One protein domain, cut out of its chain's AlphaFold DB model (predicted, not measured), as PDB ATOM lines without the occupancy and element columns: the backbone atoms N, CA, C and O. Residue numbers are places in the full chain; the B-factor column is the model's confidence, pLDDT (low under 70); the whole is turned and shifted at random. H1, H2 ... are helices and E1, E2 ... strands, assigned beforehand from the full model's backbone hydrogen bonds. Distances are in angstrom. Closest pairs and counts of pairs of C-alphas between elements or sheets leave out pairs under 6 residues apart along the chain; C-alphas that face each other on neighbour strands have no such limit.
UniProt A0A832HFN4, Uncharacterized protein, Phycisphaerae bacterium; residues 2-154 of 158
ATOM      1  N   ARG A   2     476.077 252.142 434.642       53.09
ATOM      2  CA  ARG A   2     474.827 252.009 433.854       53.09
ATOM      3  C   ARG A   2     474.212 253.347 433.395       53.09
ATOM      4  O   ARG A   2     473.788 253.453 432.255       53.09
ATOM      5  N   SER A   3     474.253 254.385 434.232       44.16
ATOM      6  CA  SER A   3     473.695 255.710 433.906       44.16
ATOM      7  C   SER A   3     474.514 256.506 432.878       44.16
ATOM      8  O   SER A   3     473.950 257.303 432.140       44.16
ATOM      9  N   VAL A   4     475.828 256.260 432.787       56.88
ATOM     10  CA  VAL A   4     476.707 256.889 431.780       56.88
ATOM     11  C   VAL A   4     476.454 256.273 430.401       56.88
ATOM     12  O   VAL A   4     476.391 256.990 429.411       56.88
ATOM     13  N   LEU A   5     476.215 254.957 430.347       53.06
ATOM     14  CA  LEU A   5     475.888 254.252 429.104       53.06
ATOM     15  C   LEU A   5     474.541 254.715 428.515       53.06
ATOM     16  O   LEU A   5     474.423 254.888 427.309       53.06
ATOM     17  N   ILE A   6     473.542 254.970 429.369       56.09
ATOM     18  CA  ILE A   6     472.221 255.467 428.948       56.09
ATOM     19  C   ILE A   6     472.322 256.900 428.406       56.09
ATOM     20  O   ILE A   6     471.697 257.211 427.395       56.09
ATOM     21  N   LEU A   7     473.152 257.756 429.016       51.19
ATOM     22  CA  LEU A   7     473.356 259.126 428.539       51.19
ATOM     23  C   LEU A   7     474.015 259.159 427.149       51.19
ATOM     24  O   LEU A   7     473.610 259.948 426.302       51.19
ATOM     25  N   VAL A   8     474.980 258.267 426.892       59.09
ATOM     26  CA  VAL A   8     475.656 258.145 425.587       59.09
ATOM     27  C   VAL A   8     474.692 257.661 424.498       59.09
ATOM     28  O   VAL A   8     474.689 258.215 423.402       59.09
ATOM     29  N   VAL A   9     473.817 256.696 424.799       59.38
ATOM     30  CA  VAL A   9     472.817 256.187 423.838       59.38
ATOM     31  C   VAL A   9     471.746 257.237 423.514       59.38
ATOM     32  O   VAL A   9     471.377 257.396 422.351       59.38
ATOM     33  N   VAL A  10     471.284 258.012 424.503       58.62
ATOM     34  CA  VAL A  10     470.302 259.095 424.287       58.62
ATOM     35  C   VAL A  10     470.913 260.266 423.507       58.62
ATOM     36  O   VAL A  10     470.250 260.839 422.642       58.62
ATOM     37  N   MET A  11     472.189 260.590 423.736       55.31
ATOM     38  CA  MET A  11     472.889 261.647 422.996       55.31
ATOM     39  C   MET A  11     473.166 261.248 421.534       55.31
ATOM     40  O   MET A  11     473.083 262.096 420.649       55.31
ATOM     41  N   MET A  12     473.401 259.958 421.263       55.81
ATOM     42  CA  MET A  12     473.570 259.414 419.906       55.81
ATOM     43  C   MET A  12     472.240 259.334 419.132       55.81
ATOM     44  O   MET A  12     472.222 259.524 417.918       55.81
ATOM     45  N   ALA A  13     471.112 259.139 419.825       53.19
ATOM     46  CA  ALA A  13     469.778 259.153 419.218       53.19
ATOM     47  C   ALA A  13     469.295 260.570 418.832       53.19
ATOM     48  O   ALA A  13     468.528 260.720 417.882       53.19
ATOM     49  N   ALA A  14     469.774 261.618 419.512       48.00
ATOM     50  CA  ALA A  14     469.397 263.010 419.233       48.00
ATOM     51  C   ALA A  14     470.067 263.611 417.977       48.00
ATOM     52  O   ALA A  14     469.686 264.694 417.539       48.00
ATOM     53  N   TRP A  15     471.037 262.914 417.375       48.69
ATOM     54  CA  TRP A  15     471.716 263.336 416.140       48.69
ATOM     55  C   TRP A  15     471.082 262.756 414.866       48.69
ATOM     56  O   TRP A  15     471.526 263.055 413.762       48.69
ATOM     57  N   LEU A  16     470.025 261.947 414.998       50.38
ATOM     58  CA  LEU A  16     469.348 261.299 413.868       50.38
ATOM     59  C   LEU A  16     468.186 262.129 413.289       50.38
ATOM     60  O   LEU A  16     467.554 261.712 412.325       50.38
ATOM     61  N   GLY A  17     467.914 263.321 413.836       46.53
ATOM     62  CA  GLY A  17     466.878 264.247 413.357       46.53
ATOM     63  C   GLY A  17     467.304 265.139 412.184       46.53
ATOM     64  O   GLY A  17     466.744 266.220 412.006       46.53
ATOM     65  N   GLY A  18     468.320 264.741 411.418       44.88
ATOM     66  CA  GLY A  18     468.801 265.489 410.261       44.88
ATOM     67  C   GLY A  18     467.892 265.307 409.050       44.88
ATOM     68  O   GLY A  18     468.280 264.634 408.102       44.88
ATOM     69  N   CYS A  19     466.704 265.917 409.044       53.62
ATOM     70  CA  CYS A  19     466.059 266.239 407.770       53.62
ATOM     71  C   CYS A  19     467.050 267.122 407.004       53.62
ATOM     72  O   CYS A  19     467.344 268.233 407.459       53.62
ATOM     73  N   SER A  20     467.640 266.618 405.916       68.44
ATOM     74  CA  SER A  20     468.647 267.386 405.182       68.44
ATOM     75  C   SER A  20     468.025 268.693 404.678       68.44
ATOM     76  O   SER A  20     466.812 268.788 404.450       68.44
ATOM     77  N   SER A  21     468.841 269.739 404.519       83.50
ATOM     78  CA  SER A  21     468.370 271.009 403.946       83.50
ATOM     79  C   SER A  21     467.736 270.802 402.567       83.50
ATOM     80  O   SER A  21     466.833 271.549 402.189       83.50
ATOM     81  N   PHE A  22     468.132 269.743 401.853       91.12
ATOM     82  CA  PHE A  22     467.523 269.357 400.594       91.12
ATOM     83  C   PHE A  22     466.039 269.036 400.717       91.12
ATOM     84  O   PHE A  22     465.261 269.607 399.960       91.12
ATOM     85  N   ASP A  23     465.625 268.162 401.638       90.56
ATOM     86  CA  ASP A  23     464.215 267.762 401.743       90.56
ATOM     87  C   ASP A  23     463.319 268.950 402.113       90.56
ATOM     88  O   ASP A  23     462.221 269.094 401.569       90.56
ATOM     89  N   LYS A  24     463.812 269.847 402.976       91.12
ATOM     90  CA  LYS A  24     463.116 271.095 403.312       91.12
ATOM     91  C   LYS A  24     462.928 271.980 402.078       91.12
ATOM     92  O   LYS A  24     461.809 272.409 401.800       91.12
ATOM     93  N   ASP A  25     464.001 272.245 401.342       91.94
ATOM     94  CA  ASP A  25     463.953 273.104 400.157       91.94
ATOM     95  C   ASP A  25     463.128 272.458 399.034       91.94
ATOM     96  O   ASP A  25     462.375 273.136 398.338       91.94
ATOM     97  N   PHE A  26     463.216 271.134 398.884       93.81
ATOM     98  CA  PHE A  26     462.423 270.367 397.931       93.81
ATOM     99  C   PHE A  26     460.932 270.499 398.232       93.81
ATOM    100  O   PHE A  26     460.164 270.855 397.340       93.81
ATOM    101  N   ALA A  27     460.527 270.292 399.488       91.44
ATOM    102  CA  ALA A  27     459.145 270.471 399.923       91.44
ATOM    103  C   ALA A  27     458.669 271.921 399.735       91.44
ATOM    104  O   ALA A  27     457.554 272.151 399.263       91.44
ATOM    105  N   GLN A  28     459.520 272.903 400.047       90.31
ATOM    106  CA  GLN A  28     459.204 274.318 399.863       90.31
ATOM    107  C   GLN A  28     458.949 274.662 398.391       90.31
ATOM    108  O   GLN A  28     457.968 275.342 398.093       90.31
ATOM    109  N   VAL A  29     459.803 274.197 397.474       90.19
ATOM    110  CA  VAL A  29     459.655 274.451 396.031       90.19
ATOM    111  C   VAL A  29     458.489 273.657 395.443       90.19
ATOM    112  O   VAL A  29     457.751 274.188 394.619       90.19
ATOM    113  N   GLN A  30     458.262 272.426 395.901       90.31
ATOM    114  CA  GLN A  30     457.113 271.606 395.504       90.31
ATOM    115  C   GLN A  30     455.766 272.252 395.875       90.31
ATOM    116  O   GLN A  30     454.773 272.053 395.171       90.31
ATOM    117  N   ALA A  31     455.717 272.998 396.983       87.69
ATOM    118  CA  ALA A  31     454.515 273.687 397.447       87.69
ATOM    119  C   ALA A  31     454.206 274.985 396.675       87.69
ATOM    120  O   ALA A  31     453.112 275.530 396.825       87.69
ATOM    121  N   GLN A  32     455.143 275.493 395.867       83.50
ATOM    122  CA  GLN A  32     454.909 276.681 395.046       83.50
ATOM    123  C   GLN A  32     454.037 276.354 393.823       83.50
ATOM    124  O   GLN A  32     454.054 275.220 393.333       83.50
ATOM    125  N   PRO A  33     453.299 277.343 393.283       77.56
ATOM    126  CA  PRO A  33     452.641 277.196 391.994       77.56
ATOM    127  C   PRO A  33     453.629 276.746 390.916       77.56
ATOM    128  O   PRO A  33     454.773 277.203 390.866       77.56
ATOM    129  N   VAL A  34     453.169 275.858 390.034       73.88
ATOM    130  CA  VAL A  34     453.962 275.395 388.893       73.88
ATOM    131  C   VAL A  34     454.356 276.598 388.045       73.88
ATOM    132  O   VAL A  34     453.492 277.351 387.595       73.88
ATOM    133  N   GLY A  35     455.664 276.778 387.830       71.06
ATOM    134  CA  GLY A  35     456.171 277.745 386.860       71.06
ATOM    135  C   GLY A  35     455.629 277.459 385.457       71.06
ATOM    136  O   GLY A  35     455.071 276.395 385.202       71.06
ATOM    137  N   ALA A  36     455.806 278.394 384.520       76.56
ATOM    138  CA  ALA A  36     455.320 278.214 383.152       76.56
ATOM    139  C   ALA A  36     455.747 276.841 382.575       76.56
ATOM    140  O   ALA A  36     456.903 276.437 382.777       76.56
ATOM    141  N   PRO A  37     454.856 276.115 381.869       79.12
ATOM    142  CA  PRO A  37     455.215 274.866 381.206       79.12
ATOM    143  C   PRO A  37     456.484 275.031 380.363       79.12
ATOM    144  O   PRO A  37     456.641 276.031 379.668       79.12
ATOM    145  N   GLY A  38     457.409 274.070 380.436       82.94
ATOM    146  CA  GLY A  38     458.692 274.171 379.729       82.94
ATOM    147  C   GLY A  38     459.789 274.956 380.461       82.94
ATOM    148  O   GLY A  38     460.915 274.983 379.973       82.94
ATOM    149  N   SER A  39     459.515 275.557 381.625       87.62
ATOM    150  CA  SER A  39     460.545 276.210 382.451       87.62
ATOM    151  C   SER A  39     461.442 275.204 383.185       87.62
ATOM    152  O   SER A  39     460.988 274.138 383.598       87.62
ATOM    153  N   LEU A  40     462.721 275.539 383.383       91.56
ATOM    154  CA  LEU A  40     463.675 274.663 384.079       91.56
ATOM    155  C   LEU A  40     463.539 274.714 385.610       91.56
ATOM    156  O   LEU A  40     463.701 273.695 386.279       91.56
ATOM    157  N   ALA A  41     463.210 275.884 386.165       92.75
ATOM    158  CA  ALA A  41     463.074 276.072 387.607       92.75
ATOM    159  C   ALA A  41     461.935 275.223 388.201       92.75
ATOM    160  O   ALA A  41     460.884 275.047 387.578       92.75
ATOM    161  N   GLY A  42     462.135 274.711 389.415       93.06
ATOM    162  CA  GLY A  42     461.150 273.921 390.152       93.06
ATOM    163  C   GLY A  42     461.723 272.668 390.815       93.06
ATOM    164  O   GLY A  42     462.932 272.428 390.806       93.06
ATOM    165  N   ALA A  43     460.818 271.880 391.397       95.19
ATOM    166  CA  ALA A  43     461.114 270.588 391.999       95.19
ATOM    167  C   ALA A  43     460.866 269.460 390.989       95.19
ATOM    168  O   ALA A  43     459.833 269.422 390.312       95.19
ATOM    169  N   TRP A  44     461.806 268.524 390.910       97.00
ATOM    170  CA  TRP A  44     461.793 267.419 389.955       97.00
ATOM    171  C   TRP A  44     462.083 266.101 390.663       97.00
ATOM    172  O   TRP A  44     462.950 266.048 391.530       97.00
ATOM    173  N   SER A  45     461.411 265.025 390.264       97.38
ATOM    174  CA  SER A  45     461.650 263.680 390.795       97.38
ATOM    175  C   SER A  45     461.624 262.646 389.682       97.38
ATOM    176  O   SER A  45     460.829 262.745 388.746       97.38
ATOM    177  N   GLY A  46     462.487 261.648 389.781       97.56
ATOM    178  CA  GLY A  46     462.614 260.578 388.807       97.56
ATOM    179  C   GLY A  46     463.810 259.703 389.119       97.56
ATOM    180  O   GLY A  46     464.045 259.379 390.281       97.56
ATOM    181  N   GLU A  47     464.556 259.334 388.084       97.88
ATOM    182  CA  GLU A  47     465.634 258.357 388.190       97.88
ATOM    183  C   GLU A  47     466.870 258.774 387.393       97.88
ATOM    184  O   GLU A  47     466.784 259.492 386.388       97.88
ATOM    185  N   TRP A  48     468.021 258.284 387.845       97.19
ATOM    186  CA  TRP A  48     469.254 258.245 387.072       97.19
ATOM    187  C   TRP A  48     469.571 256.806 386.661       97.19
ATOM    188  O   TRP A  48     469.254 255.863 387.387       97.19
ATOM    189  N   GLN A  49     470.223 256.642 385.514       97.12
ATOM    190  CA  GLN A  49     470.676 255.357 384.984       97.12
ATOM    191  C   GLN A  49     472.058 255.527 384.353       97.12
ATOM    192  O   GLN A  49     472.231 256.400 383.505       97.12
ATOM    193  N   SER A  50     473.008 254.666 384.722       95.44
ATOM    194  CA  SER A  50     474.319 254.559 384.073       95.44
ATOM    195  C   SER A  50     474.252 253.659 382.838       95.44
ATOM    196  O   SER A  50     473.700 252.557 382.891       95.44
ATOM    197  N   ASP A  51     474.890 254.094 381.756       96.19
ATOM    198  CA  ASP A  51     475.108 253.316 380.531       96.19
ATOM    199  C   ASP A  51     476.318 252.373 380.657       96.19
ATOM    200  O   ASP A  51     476.459 251.430 379.881       96.19
ATOM    201  N   LYS A  52     477.206 252.611 381.634       92.38
ATOM    202  CA  LYS A  52     478.400 251.788 381.901       92.38
ATOM    203  C   LYS A  52     478.175 250.709 382.965       92.38
ATOM    204  O   LYS A  52     479.114 250.017 383.343       92.38
ATOM    205  N   GLY A  53     476.945 250.561 383.456       87.19
ATOM    206  CA  GLY A  53     476.594 249.537 384.440       87.19
ATOM    207  C   GLY A  53     476.904 249.908 385.893       87.19
ATOM    208  O   GLY A  53     476.853 249.033 386.752       87.19
ATOM    209  N   HIS A  54     477.156 251.184 386.209       87.94
ATOM    210  CA  HIS A  54     477.330 251.651 387.598       87.94
ATOM    211  C   HIS A  54     476.020 251.721 388.400       87.94
ATOM    212  O   HIS A  54     476.011 252.127 389.561       87.94
ATOM    213  N   GLY A  55     474.912 251.297 387.792       90.56
ATOM    214  CA  GLY A  55     473.615 251.150 388.433       90.56
ATOM    215  C   GLY A  55     472.606 252.206 388.005       90.56
ATOM    216  O   GLY A  55     472.717 252.824 386.944       90.56
ATOM    217  N   LYS A  56     471.585 252.344 388.845       95.19
ATOM    218  CA  LYS A  56     470.472 253.279 388.713       95.19
ATOM    219  C   LYS A  56     469.909 253.594 390.089       95.19
ATOM    220  O   LYS A  56     470.180 252.863 391.044       95.19
ATOM    221  N   GLY A  57     469.092 254.631 390.189       95.12
ATOM    222  CA  GLY A  57     468.424 254.945 391.445       95.12
ATOM    223  C   GLY A  57     467.533 256.170 391.372       95.12
ATOM    224  O   GLY A  57     467.453 256.844 390.344       95.12
ATOM    225  N   ALA A  58     466.875 256.458 392.492       96.56
ATOM    226  CA  ALA A  58     466.041 257.636 392.627       96.56
ATOM    227  C   ALA A  58     466.881 258.913 392.516       96.56
ATOM    228  O   ALA A  58     468.028 258.993 392.968       96.56
ATOM    229  N   LEU A  59     466.269 259.921 391.910       97.44
ATOM    230  CA  LEU A  59     466.844 261.233 391.700       97.44
ATOM    231  C   LEU A  59     465.789 262.291 392.007       97.44
ATOM    232  O   LEU A  59     464.691 262.275 391.450       97.44
ATOM    233  N   LYS A  60     466.145 263.247 392.858       97.44
ATOM    234  CA  LYS A  60     465.394 264.484 393.063       97.44
ATOM    235  C   LYS A  60     466.250 265.670 392.643       97.44
ATOM    236  O   LYS A  60     467.475 265.620 392.744       97.44
ATOM    237  N   ALA A  61     465.611 266.753 392.223       97.44
ATOM    238  CA  ALA A  61     466.288 268.014 391.973       97.44
ATOM    239  C   ALA A  61     465.460 269.208 392.436       97.44
ATOM    240  O   ALA A  61     464.236 269.226 392.297       97.44
ATOM    241  N   VAL A  62     466.163 270.219 392.929       96.19
ATOM    242  CA  VAL A  62     465.658 271.578 393.112       96.19
ATOM    243  C   VAL A  62     466.440 272.473 392.167       96.19
ATOM    244  O   VAL A  62     467.666 272.541 392.261       96.19
ATOM    245  N   ILE A  63     465.740 273.131 391.246       95.44
ATOM    246  CA  ILE A  63     466.356 274.042 390.281       95.44
ATOM    247  C   ILE A  63     465.837 275.456 390.513       95.44
ATOM    248  O   ILE A  63     464.625 275.691 390.477       95.44
ATOM    249  N   THR A  64     466.752 276.400 390.710       93.06
ATOM    250  CA  THR A  64     466.451 277.815 390.961       93.06
ATOM    251  C   THR A  64     467.223 278.715 389.996       93.06
ATOM    252  O   THR A  64     468.334 278.360 389.603       93.06
ATOM    253  N   PRO A  65     466.680 279.878 389.592       92.19
ATOM    254  CA  PRO A  65     467.460 280.886 388.874       92.19
ATOM    255  C   PRO A  65     468.710 281.278 389.678       92.19
ATOM    256  O   PRO A  65     468.613 281.482 390.886       92.19
ATOM    257  N   ALA A  66     469.863 281.372 389.014       90.25
ATOM    258  CA  ALA A  66     471.131 281.767 389.644       90.25
ATOM    259  C   ALA A  66     471.301 283.297 389.721       90.25
ATOM    260  O   ALA A  66     472.171 283.805 390.422       90.25
ATOM    261  N   GLU A  67     470.464 284.039 388.999       82.31
ATOM    262  CA  GLU A  67     470.475 285.497 388.937       82.31
ATOM    263  C   GLU A  67     469.061 286.037 389.170       82.31
ATOM    264  O   GLU A  67     468.063 285.341 388.950       82.31
ATOM    265  N   ALA A  68     468.971 287.289 389.629       71.69
ATOM    266  CA  ALA A  68     467.693 287.966 389.813       71.69
ATOM    267  C   ALA A  68     466.922 288.049 388.481       71.69
ATOM    268  O   ALA A  68     467.549 288.071 387.416       71.69
ATOM    269  N   PRO A  69     465.576 288.134 388.514       61.16
ATOM    270  CA  PRO A  69     464.773 288.255 387.306       61.16
ATOM    271  C   PRO A  69     465.196 289.503 386.526       61.16
ATOM    272  O   PRO A  69     464.864 290.630 386.883       61.16
ATOM    273  N   SER A  70     465.963 289.301 385.466       57.56
ATOM    274  CA  SER A  70     466.231 290.303 384.444       57.56
ATOM    275  C   SER A  70     465.178 290.125 383.355       57.56
ATOM    276  O   SER A  70     464.684 289.018 383.143       57.56
ATOM    277  N   THR A  71     464.766 291.212 382.702       59.00
ATOM    278  CA  THR A  71     463.756 291.176 381.637       59.00
ATOM    279  C   THR A  71     464.231 290.246 380.519       59.00
ATOM    280  O   THR A  71     465.041 290.630 379.679       59.00
ATOM    281  N   VAL A  72     463.772 288.993 380.542       60.34
ATOM    282  CA  VAL A  72     464.167 287.985 379.559       60.34
ATOM    283  C   VAL A  72     463.308 288.175 378.322       60.34
ATOM    284  O   VAL A  72     462.129 287.829 378.310       60.34
ATOM    285  N   THR A  73     463.915 288.724 377.276       60.12
ATOM    286  CA  THR A  73     463.284 288.869 375.963       60.12
ATOM    287  C   THR A  73     463.866 287.823 375.010       60.12
ATOM    288  O   THR A  73     465.084 287.724 374.844       60.12
ATOM    289  N   GLY A  74     463.000 287.031 374.373       68.75
ATOM    290  CA  GLY A  74     463.386 286.074 373.328       68.75
ATOM    291  C   GLY A  74     464.193 284.862 373.817       68.75
ATOM    292  O   GLY A  74     464.006 284.372 374.927       68.75
ATOM    293  N   SER A  75     465.095 284.364 372.970       77.38
ATOM    294  CA  SER A  75     465.919 283.159 373.191       77.38
ATOM    295  C   SER A  75     467.172 283.401 374.047       77.38
ATOM    296  O   SER A  75     468.197 282.746 373.855       77.38
ATOM    297  N   THR A  76     467.123 284.362 374.969       85.62
ATOM    298  CA  THR A  76     468.283 284.716 375.799       85.62
ATOM    299  C   THR A  76     468.629 283.565 376.754       85.62
ATOM    300  O   THR A  76     467.729 283.064 377.438       85.62
ATOM    301  N   PRO A  77     469.904 283.135 376.835       90.81
ATOM    302  CA  PRO A  77     470.320 282.122 377.794       90.81
ATOM    303  C   PRO A  77     470.096 282.567 379.245       90.81
ATOM    304  O   PRO A  77     470.456 283.676 379.626       90.81
ATOM    305  N   GLN A  78     469.553 281.673 380.062       91.38
ATOM    306  CA  GLN A  78     469.270 281.867 381.482       91.38
ATOM    307  C   GLN A  78     470.177 280.972 382.331       91.38
ATOM    308  O   GLN A  78     470.456 279.827 381.961       91.38
ATOM    309  N   LYS A  79     470.635 281.482 383.477       94.31
ATOM    310  CA  LYS A  79     471.492 280.749 384.418       94.31
ATOM    311  C   LYS A  79     470.676 280.196 385.579       94.31
ATOM    312  O   LYS A  79     469.834 280.891 386.145       94.31
ATOM    313  N   PHE A  80     470.948 278.949 385.939       95.19
ATOM    314  CA  PHE A  80     470.283 278.247 387.029       95.19
ATOM    315  C   PHE A  80     471.293 277.483 387.874       95.19
ATOM    316  O   PHE A  80     472.281 276.974 387.348       95.19
ATOM    317  N   ASP A  81     470.976 277.322 389.149       96.25
ATOM    318  CA  ASP A  81     471.606 276.334 390.010       96.25
ATOM    319  C   ASP A  81     470.675 275.136 390.146       96.25
ATOM    320  O   ASP A  81     469.513 275.265 390.540       96.25
ATOM    321  N   ALA A  82     471.184 273.959 389.795       96.88
ATOM    322  CA  ALA A  82     470.473 272.700 389.944       96.88
ATOM    323  C   ALA A  82     471.139 271.878 391.038       96.88
ATOM    324  O   ALA A  82     472.258 271.389 390.865       96.88
ATOM    325  N   ARG A  83     470.450 271.721 392.165       97.06
ATOM    326  CA  ARG A  83     470.880 270.843 393.249       97.06
ATOM    327  C   ARG A  83     470.183 269.503 393.107       97.06
ATOM    328  O   ARG A  83     468.954 269.450 393.111       97.06
ATOM    329  N   PHE A  84     470.965 268.442 392.987       96.12
ATOM    330  CA  PHE A  84     470.496 267.068 392.874       96.12
ATOM    331  C   PHE A  84     470.686 266.326 394.188       96.12
ATOM    332  O   PHE A  84     471.671 266.554 394.886       96.12
ATOM    333  N   TYR A  85     469.763 265.416 394.468       95.62
ATOM    334  CA  TYR A  85     469.865 264.388 395.493       95.62
ATOM    335  C   TYR A  85     469.683 263.041 394.800       95.62
ATOM    336  O   TYR A  85     468.620 262.782 394.228       95.62
ATOM    337  N   ALA A  86     470.718 262.209 394.815       93.25
ATOM    338  CA  ALA A  86     470.729 260.908 394.157       93.25
ATOM    339  C   ALA A  86     470.914 259.792 395.183       93.25
ATOM    340  O   ALA A  86     471.594 259.976 396.192       93.25
ATOM    341  N   THR A  87     470.328 258.628 394.908       91.19
ATOM    342  CA  THR A  87     470.536 257.405 395.696       91.19
ATOM    343  C   THR A  87     471.302 256.361 394.886       91.19
ATOM    344  O   THR A  87     470.969 256.151 393.718       91.19
ATOM    345  N   TRP A  88     472.246 255.654 395.506       83.50
ATOM    346  CA  TRP A  88     473.012 254.547 394.922       83.50
ATOM    347  C   TRP A  88     472.937 253.311 395.814       83.50
ATOM    348  O   TRP A  88     472.911 253.430 397.038       83.50
ATOM    349  N   ALA A  89     472.947 252.125 395.197       75.38
ATOM    350  CA  ALA A  89     472.962 250.838 395.902       75.38
ATOM    351  C   ALA A  89     471.905 250.733 397.028       75.38
ATOM    352  O   ALA A  89     472.162 250.128 398.062       75.38
ATOM    353  N   GLU A  90     470.747 251.377 396.835       67.56
ATOM    354  CA  GLU A  90     469.582 251.443 397.742       67.56
ATOM    355  C   GLU A  90     469.800 252.090 399.126       67.56
ATOM    356  O   GLU A  90     468.829 252.536 399.734       67.56
ATOM    357  N   VAL A  91     471.039 252.206 399.613       71.31
ATOM    358  CA  VAL A  91     471.347 252.700 400.972       71.31
ATOM    359  C   VAL A  91     472.242 253.935 401.008       71.31
ATOM    360  O   VAL A  91     472.301 254.612 402.033       71.31
ATOM    361  N   LEU A  92     472.943 254.250 399.916       82.38
ATOM    362  CA  LEU A  92     473.789 255.437 399.832       82.38
ATOM    363  C   LEU A  92     473.027 256.568 399.157       82.38
ATOM    364  O   LEU A  92     472.270 256.351 398.213       82.38
ATOM    365  N   ASN A  93     473.257 257.789 399.616       86.25
ATOM    366  CA  ASN A  93     472.734 258.986 398.984       86.25
ATOM    367  C   ASN A  93     473.782 260.094 398.975       86.25
ATOM    368  O   ASN A  93     474.804 260.014 399.661       86.25
ATOM    369  N   GLY A  94     473.552 261.098 398.143       88.00
ATOM    370  CA  GLY A  94     474.466 262.215 398.016       88.00
ATOM    371  C   GLY A  94     473.836 263.377 397.287       88.00
ATOM    372  O   GLY A  94     472.934 263.222 396.459       88.00
ATOM    373  N   GLU A  95     474.352 264.552 397.617       91.50
ATOM    374  CA  GLU A  95     473.874 265.823 397.111       91.50
ATOM    375  C   GLU A  95     474.984 266.538 396.351       91.50
ATOM    376  O   GLU A  95     476.138 266.566 396.781       91.50
ATOM    377  N   TYR A  96     474.640 267.148 395.221       91.12
ATOM    378  CA  TYR A  96     475.571 267.994 394.486       91.12
ATOM    379  C   TYR A  96     474.834 269.075 393.697       91.12
ATOM    380  O   TYR A  96     473.759 268.852 393.145       91.12
ATOM    381  N   THR A  97     475.432 270.263 393.634       94.88
ATOM    382  CA  THR A  97     474.908 271.396 392.857       94.88
ATOM    383  C   THR A  97     475.706 271.567 391.576       94.88
ATOM    384  O   THR A  97     476.935 271.514 391.621       94.88
ATOM    385  N   VAL A  98     475.045 271.810 390.446       96.06
ATOM    386  CA  VAL A  98     475.685 272.125 389.162       96.06
ATOM    387  C   VAL A  98     475.086 273.394 388.539       96.06
ATOM    388  O   VAL A  98     473.874 273.596 388.638       96.06
ATOM    389  N   PRO A  99     475.904 274.227 387.869       97.19
ATOM    390  CA  PRO A  99     475.423 275.424 387.187       97.19
ATOM    391  C   PRO A  99     474.879 275.083 385.797       97.19
ATOM    392  O   PRO A  99     475.639 274.667 384.920       97.19
ATOM    393  N   MET A 100     473.589 275.296 385.559       97.19
ATOM    394  CA  MET A 100     472.947 275.044 384.269       97.19
ATOM    395  C   MET A 100     472.761 276.331 383.469       97.19
ATOM    396  O   MET A 100     472.407 277.380 384.003       97.19
ATOM    397  N   THR A 101     472.941 276.238 382.154       96.69
ATOM    398  CA  THR A 101     472.516 277.279 381.212       96.69
ATOM    399  C   THR A 101     471.339 276.756 380.405       96.69
ATOM    400  O   THR A 101     471.497 275.776 379.680       96.69
ATOM    401  N   GLY A 102     470.176 277.390 380.547       95.00
ATOM    402  CA  GLY A 102     468.955 277.078 379.812       95.00
ATOM    403  C   GLY A 102     468.710 278.068 378.675       95.00
ATOM    404  O   GLY A 102     468.934 279.260 378.834       95.00
ATOM    405  N   VAL A 103     468.245 277.589 377.528       93.56
ATOM    406  CA  VAL A 103     467.878 278.397 376.363       93.56
ATOM    407  C   VAL A 103     466.426 278.077 376.004       93.56
ATOM    408  O   VAL A 103     466.129 276.919 375.679       93.56
ATOM    409  N   PRO A 104     465.506 279.058 376.078       91.12
ATOM    410  CA  PRO A 104     464.123 278.865 375.659       91.12
ATOM    411  C   PRO A 104     464.024 278.492 374.175       91.12
ATOM    412  O   PRO A 104     464.701 279.069 373.323       91.12
ATOM    413  N   GLY A 105     463.140 277.551 373.868       86.81
ATOM    414  CA  GLY A 105     462.791 277.107 372.525       86.81
ATOM    415  C   GLY A 105     461.275 276.923 372.371       86.81
ATOM    416  O   GLY A 105     460.522 277.063 373.334       86.81
ATOM    417  N   PRO A 106     460.800 276.599 371.159       82.56
ATOM    418  CA  PRO A 106     459.368 276.553 370.857       82.56
ATOM    419  C   PRO A 106     458.596 275.472 371.631       82.56
ATOM    420  O   PRO A 106     457.419 275.654 371.919       82.56
ATOM    421  N   GLU A 107     459.243 274.360 371.996       83.06
ATOM    422  CA  GLU A 107     458.602 273.237 372.704       83.06
ATOM    423  C   GLU A 107     458.977 273.139 374.196       83.06
ATOM    424  O   GLU A 107     458.619 272.168 374.870       83.06
ATOM    425  N   GLY A 108     459.715 274.122 374.718       90.00
ATOM    426  CA  GLY A 108     460.231 274.125 376.084       90.00
ATOM    427  C   GLY A 108     461.648 274.682 376.153       90.00
ATOM    428  O   GLY A 108     461.965 275.640 375.459       90.00
ATOM    429  N   MET A 109     462.515 274.111 376.981       93.81
ATOM    430  CA  MET A 109     463.856 274.656 377.223       93.81
ATOM    431  C   MET A 109     464.930 273.613 376.948       93.81
ATOM    432  O   MET A 109     464.836 272.496 377.439       93.81
ATOM    433  N   GLN A 110     465.970 273.973 376.203       96.06
ATOM    434  CA  GLN A 110     467.200 273.180 376.124       96.06
ATOM    435  C   GLN A 110     468.148 273.645 377.222       96.06
ATOM    436  O   GLN A 110     468.187 274.836 377.520       96.06
ATOM    437  N   PHE A 111     468.929 272.754 377.816       96.94
ATOM    438  CA  PHE A 111     469.933 273.150 378.799       96.94
ATOM    439  C   PHE A 111     471.223 272.356 378.664       96.94
ATOM    440  O   PHE A 111     471.253 271.233 378.161       96.94
ATOM    441  N   SER A 112     472.306 272.946 379.152       98.19
ATOM    442  CA  SER A 112     473.610 272.299 379.240       98.19
ATOM    443  C   SER A 112     474.469 272.926 380.326       98.19
ATOM    444  O   SER A 112     474.234 274.063 380.745       98.19
ATOM    445  N   GLY A 113     475.507 272.210 380.730       97.69
ATOM    446  CA  GLY A 113     476.531 272.737 381.613       97.69
ATOM    447  C   GLY A 113     477.652 271.738 381.841       97.69
ATOM    448  O   GLY A 113     477.685 270.642 381.271       97.69
ATOM    449  N   SER A 114     478.579 272.140 382.696       97.12
ATOM    450  CA  SER A 114     479.622 271.263 383.197       97.12
ATOM    451  C   SER A 114     480.044 271.673 384.596       97.12
ATOM    452  O   SER A 114     479.909 272.834 384.983       97.12
ATOM    453  N   LYS A 115     480.568 270.718 385.351       95.75
ATOM    454  CA  LYS A 115     481.186 270.955 386.652       95.75
ATOM    455  C   LYS A 115     482.298 269.939 386.857       95.75
ATOM    456  O   LYS A 115     482.109 268.768 386.556       95.75
ATOM    457  N   ASP A 116     483.438 270.373 387.373       93.88
ATOM    458  CA  ASP A 116     484.429 269.431 387.884       93.88
ATOM    459  C   ASP A 116     483.962 268.923 389.253       93.88
ATOM    460  O   ASP A 116     483.787 269.709 390.190       93.88
ATOM    461  N   LEU A 117     483.676 267.623 389.346       88.19
ATOM    462  CA  LEU A 117     483.268 266.961 390.587       88.19
ATOM    463  C   LEU A 117     484.475 266.459 391.392       88.19
ATOM    464  O   LEU A 117     484.309 265.899 392.472       88.19
ATOM    465  N   GLY A 118     485.690 266.673 390.887       87.94
ATOM    466  CA  GLY A 118     486.925 266.160 391.449       87.94
ATOM    467  C   GLY A 118     487.252 264.749 390.946       87.94
ATOM    468  O   GLY A 118     486.378 264.003 390.491       87.94
ATOM    469  N   PRO A 119     488.527 264.341 391.040       83.44
ATOM    470  CA  PRO A 119     489.019 263.102 390.437       83.44
ATOM    471  C   PRO A 119     488.331 261.843 390.984       83.44
ATOM    472  O   PRO A 119     488.135 260.887 390.240       83.44
ATOM    473  N   MET A 120     487.905 261.859 392.252       80.44
ATOM    474  CA  MET A 120     487.206 260.737 392.894       80.44
ATOM    475  C   MET A 120     485.820 260.460 392.287       80.44
ATOM    476  O   MET A 120     485.365 259.322 392.307       80.44
ATOM    477  N   TYR A 121     485.173 261.474 391.706       76.62
ATOM    478  CA  TYR A 121     483.812 261.389 391.160       76.62
ATOM    479  C   TYR A 121     483.790 261.454 389.621       76.62
ATOM    480  O   TYR A 121     482.780 261.796 389.008       76.62
ATOM    481  N   GLY A 122     484.915 261.120 388.977       79.88
ATOM    482  CA  GLY A 122     485.045 261.096 387.517       79.88
ATOM    483  C   GLY A 122     485.477 262.426 386.887       79.88
ATOM    484  O   GLY A 122     485.425 262.554 385.663       79.88
ATOM    485  N   GLY A 123     485.924 263.393 387.695       90.81
ATOM    486  CA  GLY A 123     486.474 264.670 387.242       90.81
ATOM    487  C   GLY A 123     485.436 265.556 386.563       90.81
ATOM    488  O   GLY A 123     484.356 265.810 387.102       90.81
ATOM    489  N   LEU A 124     485.769 266.027 385.360       95.31
ATOM    490  CA  LEU A 124     484.915 266.922 384.594       95.31
ATOM    491  C   LEU A 124     483.637 266.210 384.122       95.31
ATOM    492  O   LEU A 124     483.660 265.328 383.262       95.31
ATOM    493  N   TYR A 125     482.516 266.634 384.692       93.94
ATOM    494  CA  TYR A 125     481.173 266.156 384.401       93.94
ATOM    495  C   TYR A 125     480.476 267.126 383.447       93.94
ATOM    496  O   TYR A 125     480.307 268.306 383.761       93.94
ATOM    497  N   HIS A 126     480.055 266.630 382.287       97.75
ATOM    498  CA  HIS A 126     479.281 267.363 381.289       97.75
ATOM    499  C   HIS A 126     477.863 266.825 381.209       97.75
ATOM    500  O   HIS A 126     477.636 265.619 381.314       97.75
ATOM    501  N   TYR A 127     476.912 267.708 380.944       98.12
ATOM    502  CA  TYR A 127     475.523 267.320 380.766       98.12
ATOM    503  C   TYR A 127     474.802 268.248 379.796       98.12
ATOM    504  O   TYR A 127     475.149 269.419 379.616       98.12
ATOM    505  N   ARG A 128     473.779 267.687 379.159       98.44
ATOM    506  CA  ARG A 128     472.862 268.384 378.259       98.44
ATOM    507  C   ARG A 128     471.517 267.688 378.269       98.44
ATOM    508  O   ARG A 128     471.457 266.463 378.372       98.44
ATOM    509  N   GLY A 129     470.461 268.459 378.099       97.62
ATOM    510  CA  GLY A 129     469.111 267.951 378.199       97.62
ATOM    511  C   GLY A 129     468.072 268.957 377.750       97.62
ATOM    512  O   GLY A 129     468.396 270.016 377.211       97.62
ATOM    513  N   TYR A 130     466.816 268.602 377.974       97.06
ATOM    514  CA  TYR A 130     465.685 269.449 377.652       97.06
ATOM    515  C   TYR A 130     464.549 269.292 378.656       97.06
ATOM    516  O   TYR A 130     464.393 268.258 379.311       97.06
ATOM    517  N   ILE A 131     463.723 270.332 378.707       95.62
ATOM    518  CA  ILE A 131     462.414 270.346 379.334       95.62
ATOM    519  C   ILE A 131     461.355 270.425 378.248       95.62
ATOM    520  O   ILE A 131     461.408 271.318 377.404       95.62
ATOM    521  N   LYS A 132     460.372 269.528 378.306       93.94
ATOM    522  CA  LYS A 132     459.157 269.580 377.482       93.94
ATOM    523  C   LYS A 132     457.940 269.374 378.378       93.94
ATOM    524  O   LYS A 132     457.734 268.283 378.917       93.94
ATOM    525  N   GLY A 133     457.167 270.441 378.578       91.69
ATOM    526  CA  GLY A 133     456.103 270.482 379.586       91.69
ATOM    527  C   GLY A 133     456.655 270.223 380.993       91.69
ATOM    528  O   GLY A 133     457.454 271.010 381.499       91.69
ATOM    529  N   ASP A 134     456.252 269.093 381.579       93.31
ATOM    530  CA  ASP A 134     456.685 268.614 382.902       93.31
ATOM    531  C   ASP A 134     457.688 267.454 382.828       93.31
ATOM    532  O   ASP A 134     457.881 266.729 383.802       93.31
ATOM    533  N   THR A 135     458.312 267.243 381.668       95.44
ATOM    534  CA  THR A 135     459.352 266.222 381.484       95.44
ATOM    535  C   THR A 135     460.721 266.866 381.509       95.44
ATOM    536  O   THR A 135     460.962 267.790 380.738       95.44
ATOM    537  N   PHE A 136     461.607 266.325 382.338       97.56
ATOM    538  CA  PHE A 136     463.032 266.614 382.346       97.56
ATOM    539  C   PHE A 136     463.770 265.389 381.821       97.56
ATOM    540  O   PHE A 136     463.616 264.289 382.356       97.56
ATOM    541  N   TYR A 137     464.587 265.588 380.795       98.44
ATOM    542  CA  TYR A 137     465.503 264.573 380.298       98.44
ATOM    543  C   TYR A 137     466.899 265.169 380.172       98.44
ATOM    544  O   TYR A 137     467.054 266.262 379.631       98.44
ATOM    545  N   SER A 138     467.916 264.444 380.625       98.44
ATOM    546  CA  SER A 138     469.314 264.822 380.429       98.44
ATOM    547  C   SER A 138     470.166 263.602 380.152       98.44
ATOM    548  O   SER A 138     469.953 262.545 380.731       98.44
ATOM    549  N   THR A 139     471.197 263.784 379.339       98.62
ATOM    550  CA  THR A 139     472.358 262.891 379.299       98.62
ATOM    551  C   THR A 139     473.483 263.494 380.126       98.62
ATOM    552  O   THR A 139     473.613 264.725 380.166       98.62
ATOM    553  N   TYR A 140     474.319 262.655 380.723       96.75
ATOM    554  CA  TYR A 140     475.550 263.068 381.381       96.75
ATOM    555  C   TYR A 140     476.745 262.228 380.938       96.75
ATOM    556  O   TYR A 140     476.595 261.089 380.493       96.75
ATOM    557  N   LYS A 141     477.944 262.799 381.055       96.62
ATOM    558  CA  LYS A 141     479.202 262.124 380.741       96.62
ATOM    559  C   LYS A 141     480.356 262.699 381.556       96.62
ATOM    560  O   LYS A 141     480.546 263.911 381.604       96.62
ATOM    561  N   SER A 142     481.158 261.811 382.121       93.75
ATOM    562  CA  SER A 142     482.464 262.068 382.724       93.75
ATOM    563  C   SER A 142     483.456 260.983 382.278       93.75
ATOM    564  O   SER A 142     483.121 260.114 381.460       93.75
ATOM    565  N   SER A 143     484.696 261.016 382.775       91.00
ATOM    566  CA  SER A 143     485.644 259.922 382.514       91.00
ATOM    567  C   SER A 143     485.161 258.614 383.154       91.00
ATOM    568  O   SER A 143     485.201 257.557 382.519       91.00
ATOM    569  N   GLY A 144     484.618 258.712 384.371       87.12
ATOM    570  CA  GLY A 144     484.113 257.591 385.154       87.12
ATOM    571  C   GLY A 144     482.822 257.005 384.595       87.12
ATOM    572  O   GLY A 144     482.753 255.803 384.378       87.12
ATOM    573  N   ASP A 145     481.827 257.823 384.251       92.69
ATOM    574  CA  ASP A 145     480.484 257.325 383.926       92.69
ATOM    575  C   ASP A 145     479.805 258.115 382.800       92.69
ATOM    576  O   ASP A 145     480.202 259.225 382.451       92.69
ATOM    577  N   SER A 146     478.776 257.531 382.208       96.19
ATOM    578  CA  SER A 146     477.832 258.226 381.339       96.19
ATOM    579  C   SER A 146     476.457 257.626 381.529       96.19
ATOM    580  O   SER A 146     476.347 256.456 381.887       96.19
ATOM    581  N   GLY A 147     475.417 258.407 381.285       97.31
ATOM    582  CA  GLY A 147     474.069 257.927 381.517       97.31
ATOM    583  C   GLY A 147     473.004 258.971 381.275       97.31
ATOM    584  O   GLY A 147     473.236 260.008 380.639       97.31
ATOM    585  N   THR A 148     471.823 258.697 381.813       98.50
ATOM    586  CA  THR A 148     470.631 259.517 381.617       98.50
ATOM    587  C   THR A 148     469.918 259.814 382.923       98.50
ATOM    588  O   THR A 148     469.895 258.995 383.841       98.50
ATOM    589  N   PHE A 149     469.317 260.999 382.990       98.50
ATOM    590  CA  PHE A 149     468.344 261.389 384.003       98.50
ATOM    591  C   PHE A 149     466.985 261.525 383.330       98.50
ATOM    592  O   PHE A 149     466.860 262.250 382.339       98.50
ATOM    593  N   THR A 150     465.969 260.872 383.887       98.50
ATOM    594  CA  THR A 150     464.577 260.991 383.436       98.50
ATOM    595  C   THR A 150     463.711 261.354 384.626       98.50
ATOM    596  O   THR A 150     463.598 260.583 385.576       98.50
ATOM    597  N   MET A 151     463.110 262.543 384.598       98.38
ATOM    598  CA  MET A 151     462.372 263.084 385.738       98.38
ATOM    599  C   MET A 151     461.077 263.769 385.308       98.38
ATOM    600  O   MET A 151     460.884 264.160 384.150       98.38
ATOM    601  N   LYS A 152     460.177 263.930 386.275       96.19
ATOM    602  CA  LYS A 152     458.928 264.676 386.150       96.19
ATOM    603  C   LYS A 152     458.881 265.803 387.161       96.19
ATOM    604  O   LYS A 152     459.416 265.683 388.266       96.19
ATOM    605  N   ARG A 153     458.234 266.902 386.780       94.38
ATOM    606  CA  ARG A 153     457.978 268.001 387.708       94.38
ATOM    607  C   ARG A 153     457.074 267.507 388.827       94.38
ATOM    608  O   ARG A 153     456.032 266.909 388.565       94.38
ATOM    609  N   VAL A 154     457.457 267.791 390.065       90.69
ATOM    610  CA  VAL A 154     456.624 267.508 391.231       90.69
ATOM    611  C   VAL A 154     455.976 268.807 391.666       90.69
ATOM    612  O   VAL A 154     456.652 269.774 392.001       90.69
TER     613      VAL A 154
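What this domain is: This is residues 2 to 154 of the 158 residues of an uncharacterized protein of Phycisphaerae bacterium (UniProt A0A832HFN4). A closed barrel of eight strands, E1 to E8, forms the body, with the short helix H2 packed on its outside and a long arm sticking out from the body, residues 2 to 19, of which 2 to 13 belong to helix H1. The strands go round the ring in chain order, each antiparallel to its neighbours, and E8 closes the ring back to E1. The printed part has 153 residues, with two named helices followed by eight named strands; the class is mixed, helices and strands. The outline is elongated, spanning 70 by 37 by 23 A, and the arm makes much of that length. The whole is only just loose, close to compact, with a radius of gyration of the C-alphas of 18.3 A.

How they stand to each other: H1, residues 2 to 13, is not on the barrel, with 0 pairs of C-alphas within 10 A. H2, residues 21 to 30, is apart from H1. H2 is on the barrel and outside it, at a height over the sheet of 8.7 A. It lies over E1, residues 42 to 50, and only just over E2, residues 56 to 65, and E3, residues 78 to 88, with 3 of its C-alphas falling on each of the latter two. On the local plane its line and that of E1 stand at 45 degrees, slantwise to the strands. The closest C-alphas of H2 and E1 are those of Gln 30 and Ala 43, 5.4 A apart; those of H2 and E2 are Phe 26 and Val 62, 5.9 A apart. In H1 and H2 every O i to N i+4 pair is within hydrogen-bond range. E1 to E8 form a meander, each strand the antiparallel neighbour of the one before, and each two in a row are a hairpin. Within hydrogen-bond range are N 46 and O 59 of E1 and E2, 2.8 A, and N 83 and O 62 of E3 and E2, 2.9 A. E4, residues 92 to 105, follows: N 98 and O 82 of E4 and E3 are 2.8 A apart. E5, residues 108 to 116, is beside residues 100 to 105 of E4, with N 103 and O 110 at 2.8 A. E6, residues 124 to 132, has N 131 at 2.7 A from O 109 of E5. E7, residues 135 to 141, has N 141 at 2.8 A from O 126 of E6. E8, residues 146 to 153, has N 149 at 2.8 A from O 138 of E7. The ring closes where N 152 of E8 is 2.8 A from O 45 of E1.

Where its parts are: H1 begins at C-alpha 2, (474.827, 252.009, 433.854), and is 17.1 A long from first to last C-alpha; H2 is 14.1 A long. E1 is 24.2 A long and bends by 56 degrees at residue 46; E2 is 27.8 A and E3 30.7 A long. E4, the longest strand by residues, begins at C-alpha 92, (473.789, 255.437, 399.832), is 36.6 A long and bends by 63 degrees at residue 99. E5 is 27.3 A, E6 26.9 A, E7 20.3 A and E8 23.0 A long. E8 ends at C-alpha 153, (457.978, 268.001, 387.708).

The domain as a whole: The C-alphas of Arg 2 and Gly 74, the two farthest apart, are 70.4 A apart. Without residues 2 to 19 the body spans 41 by 29 by 24 A, with a radius of gyration of 14.5 A. The printed part has no cut. The links from H2 to E1 and from E2 to E3, residues 66 to 77, are long. The mean pLDDT of the printed part is 85.5; residues 2 to 20, 69 to 74 and 90 are under 70.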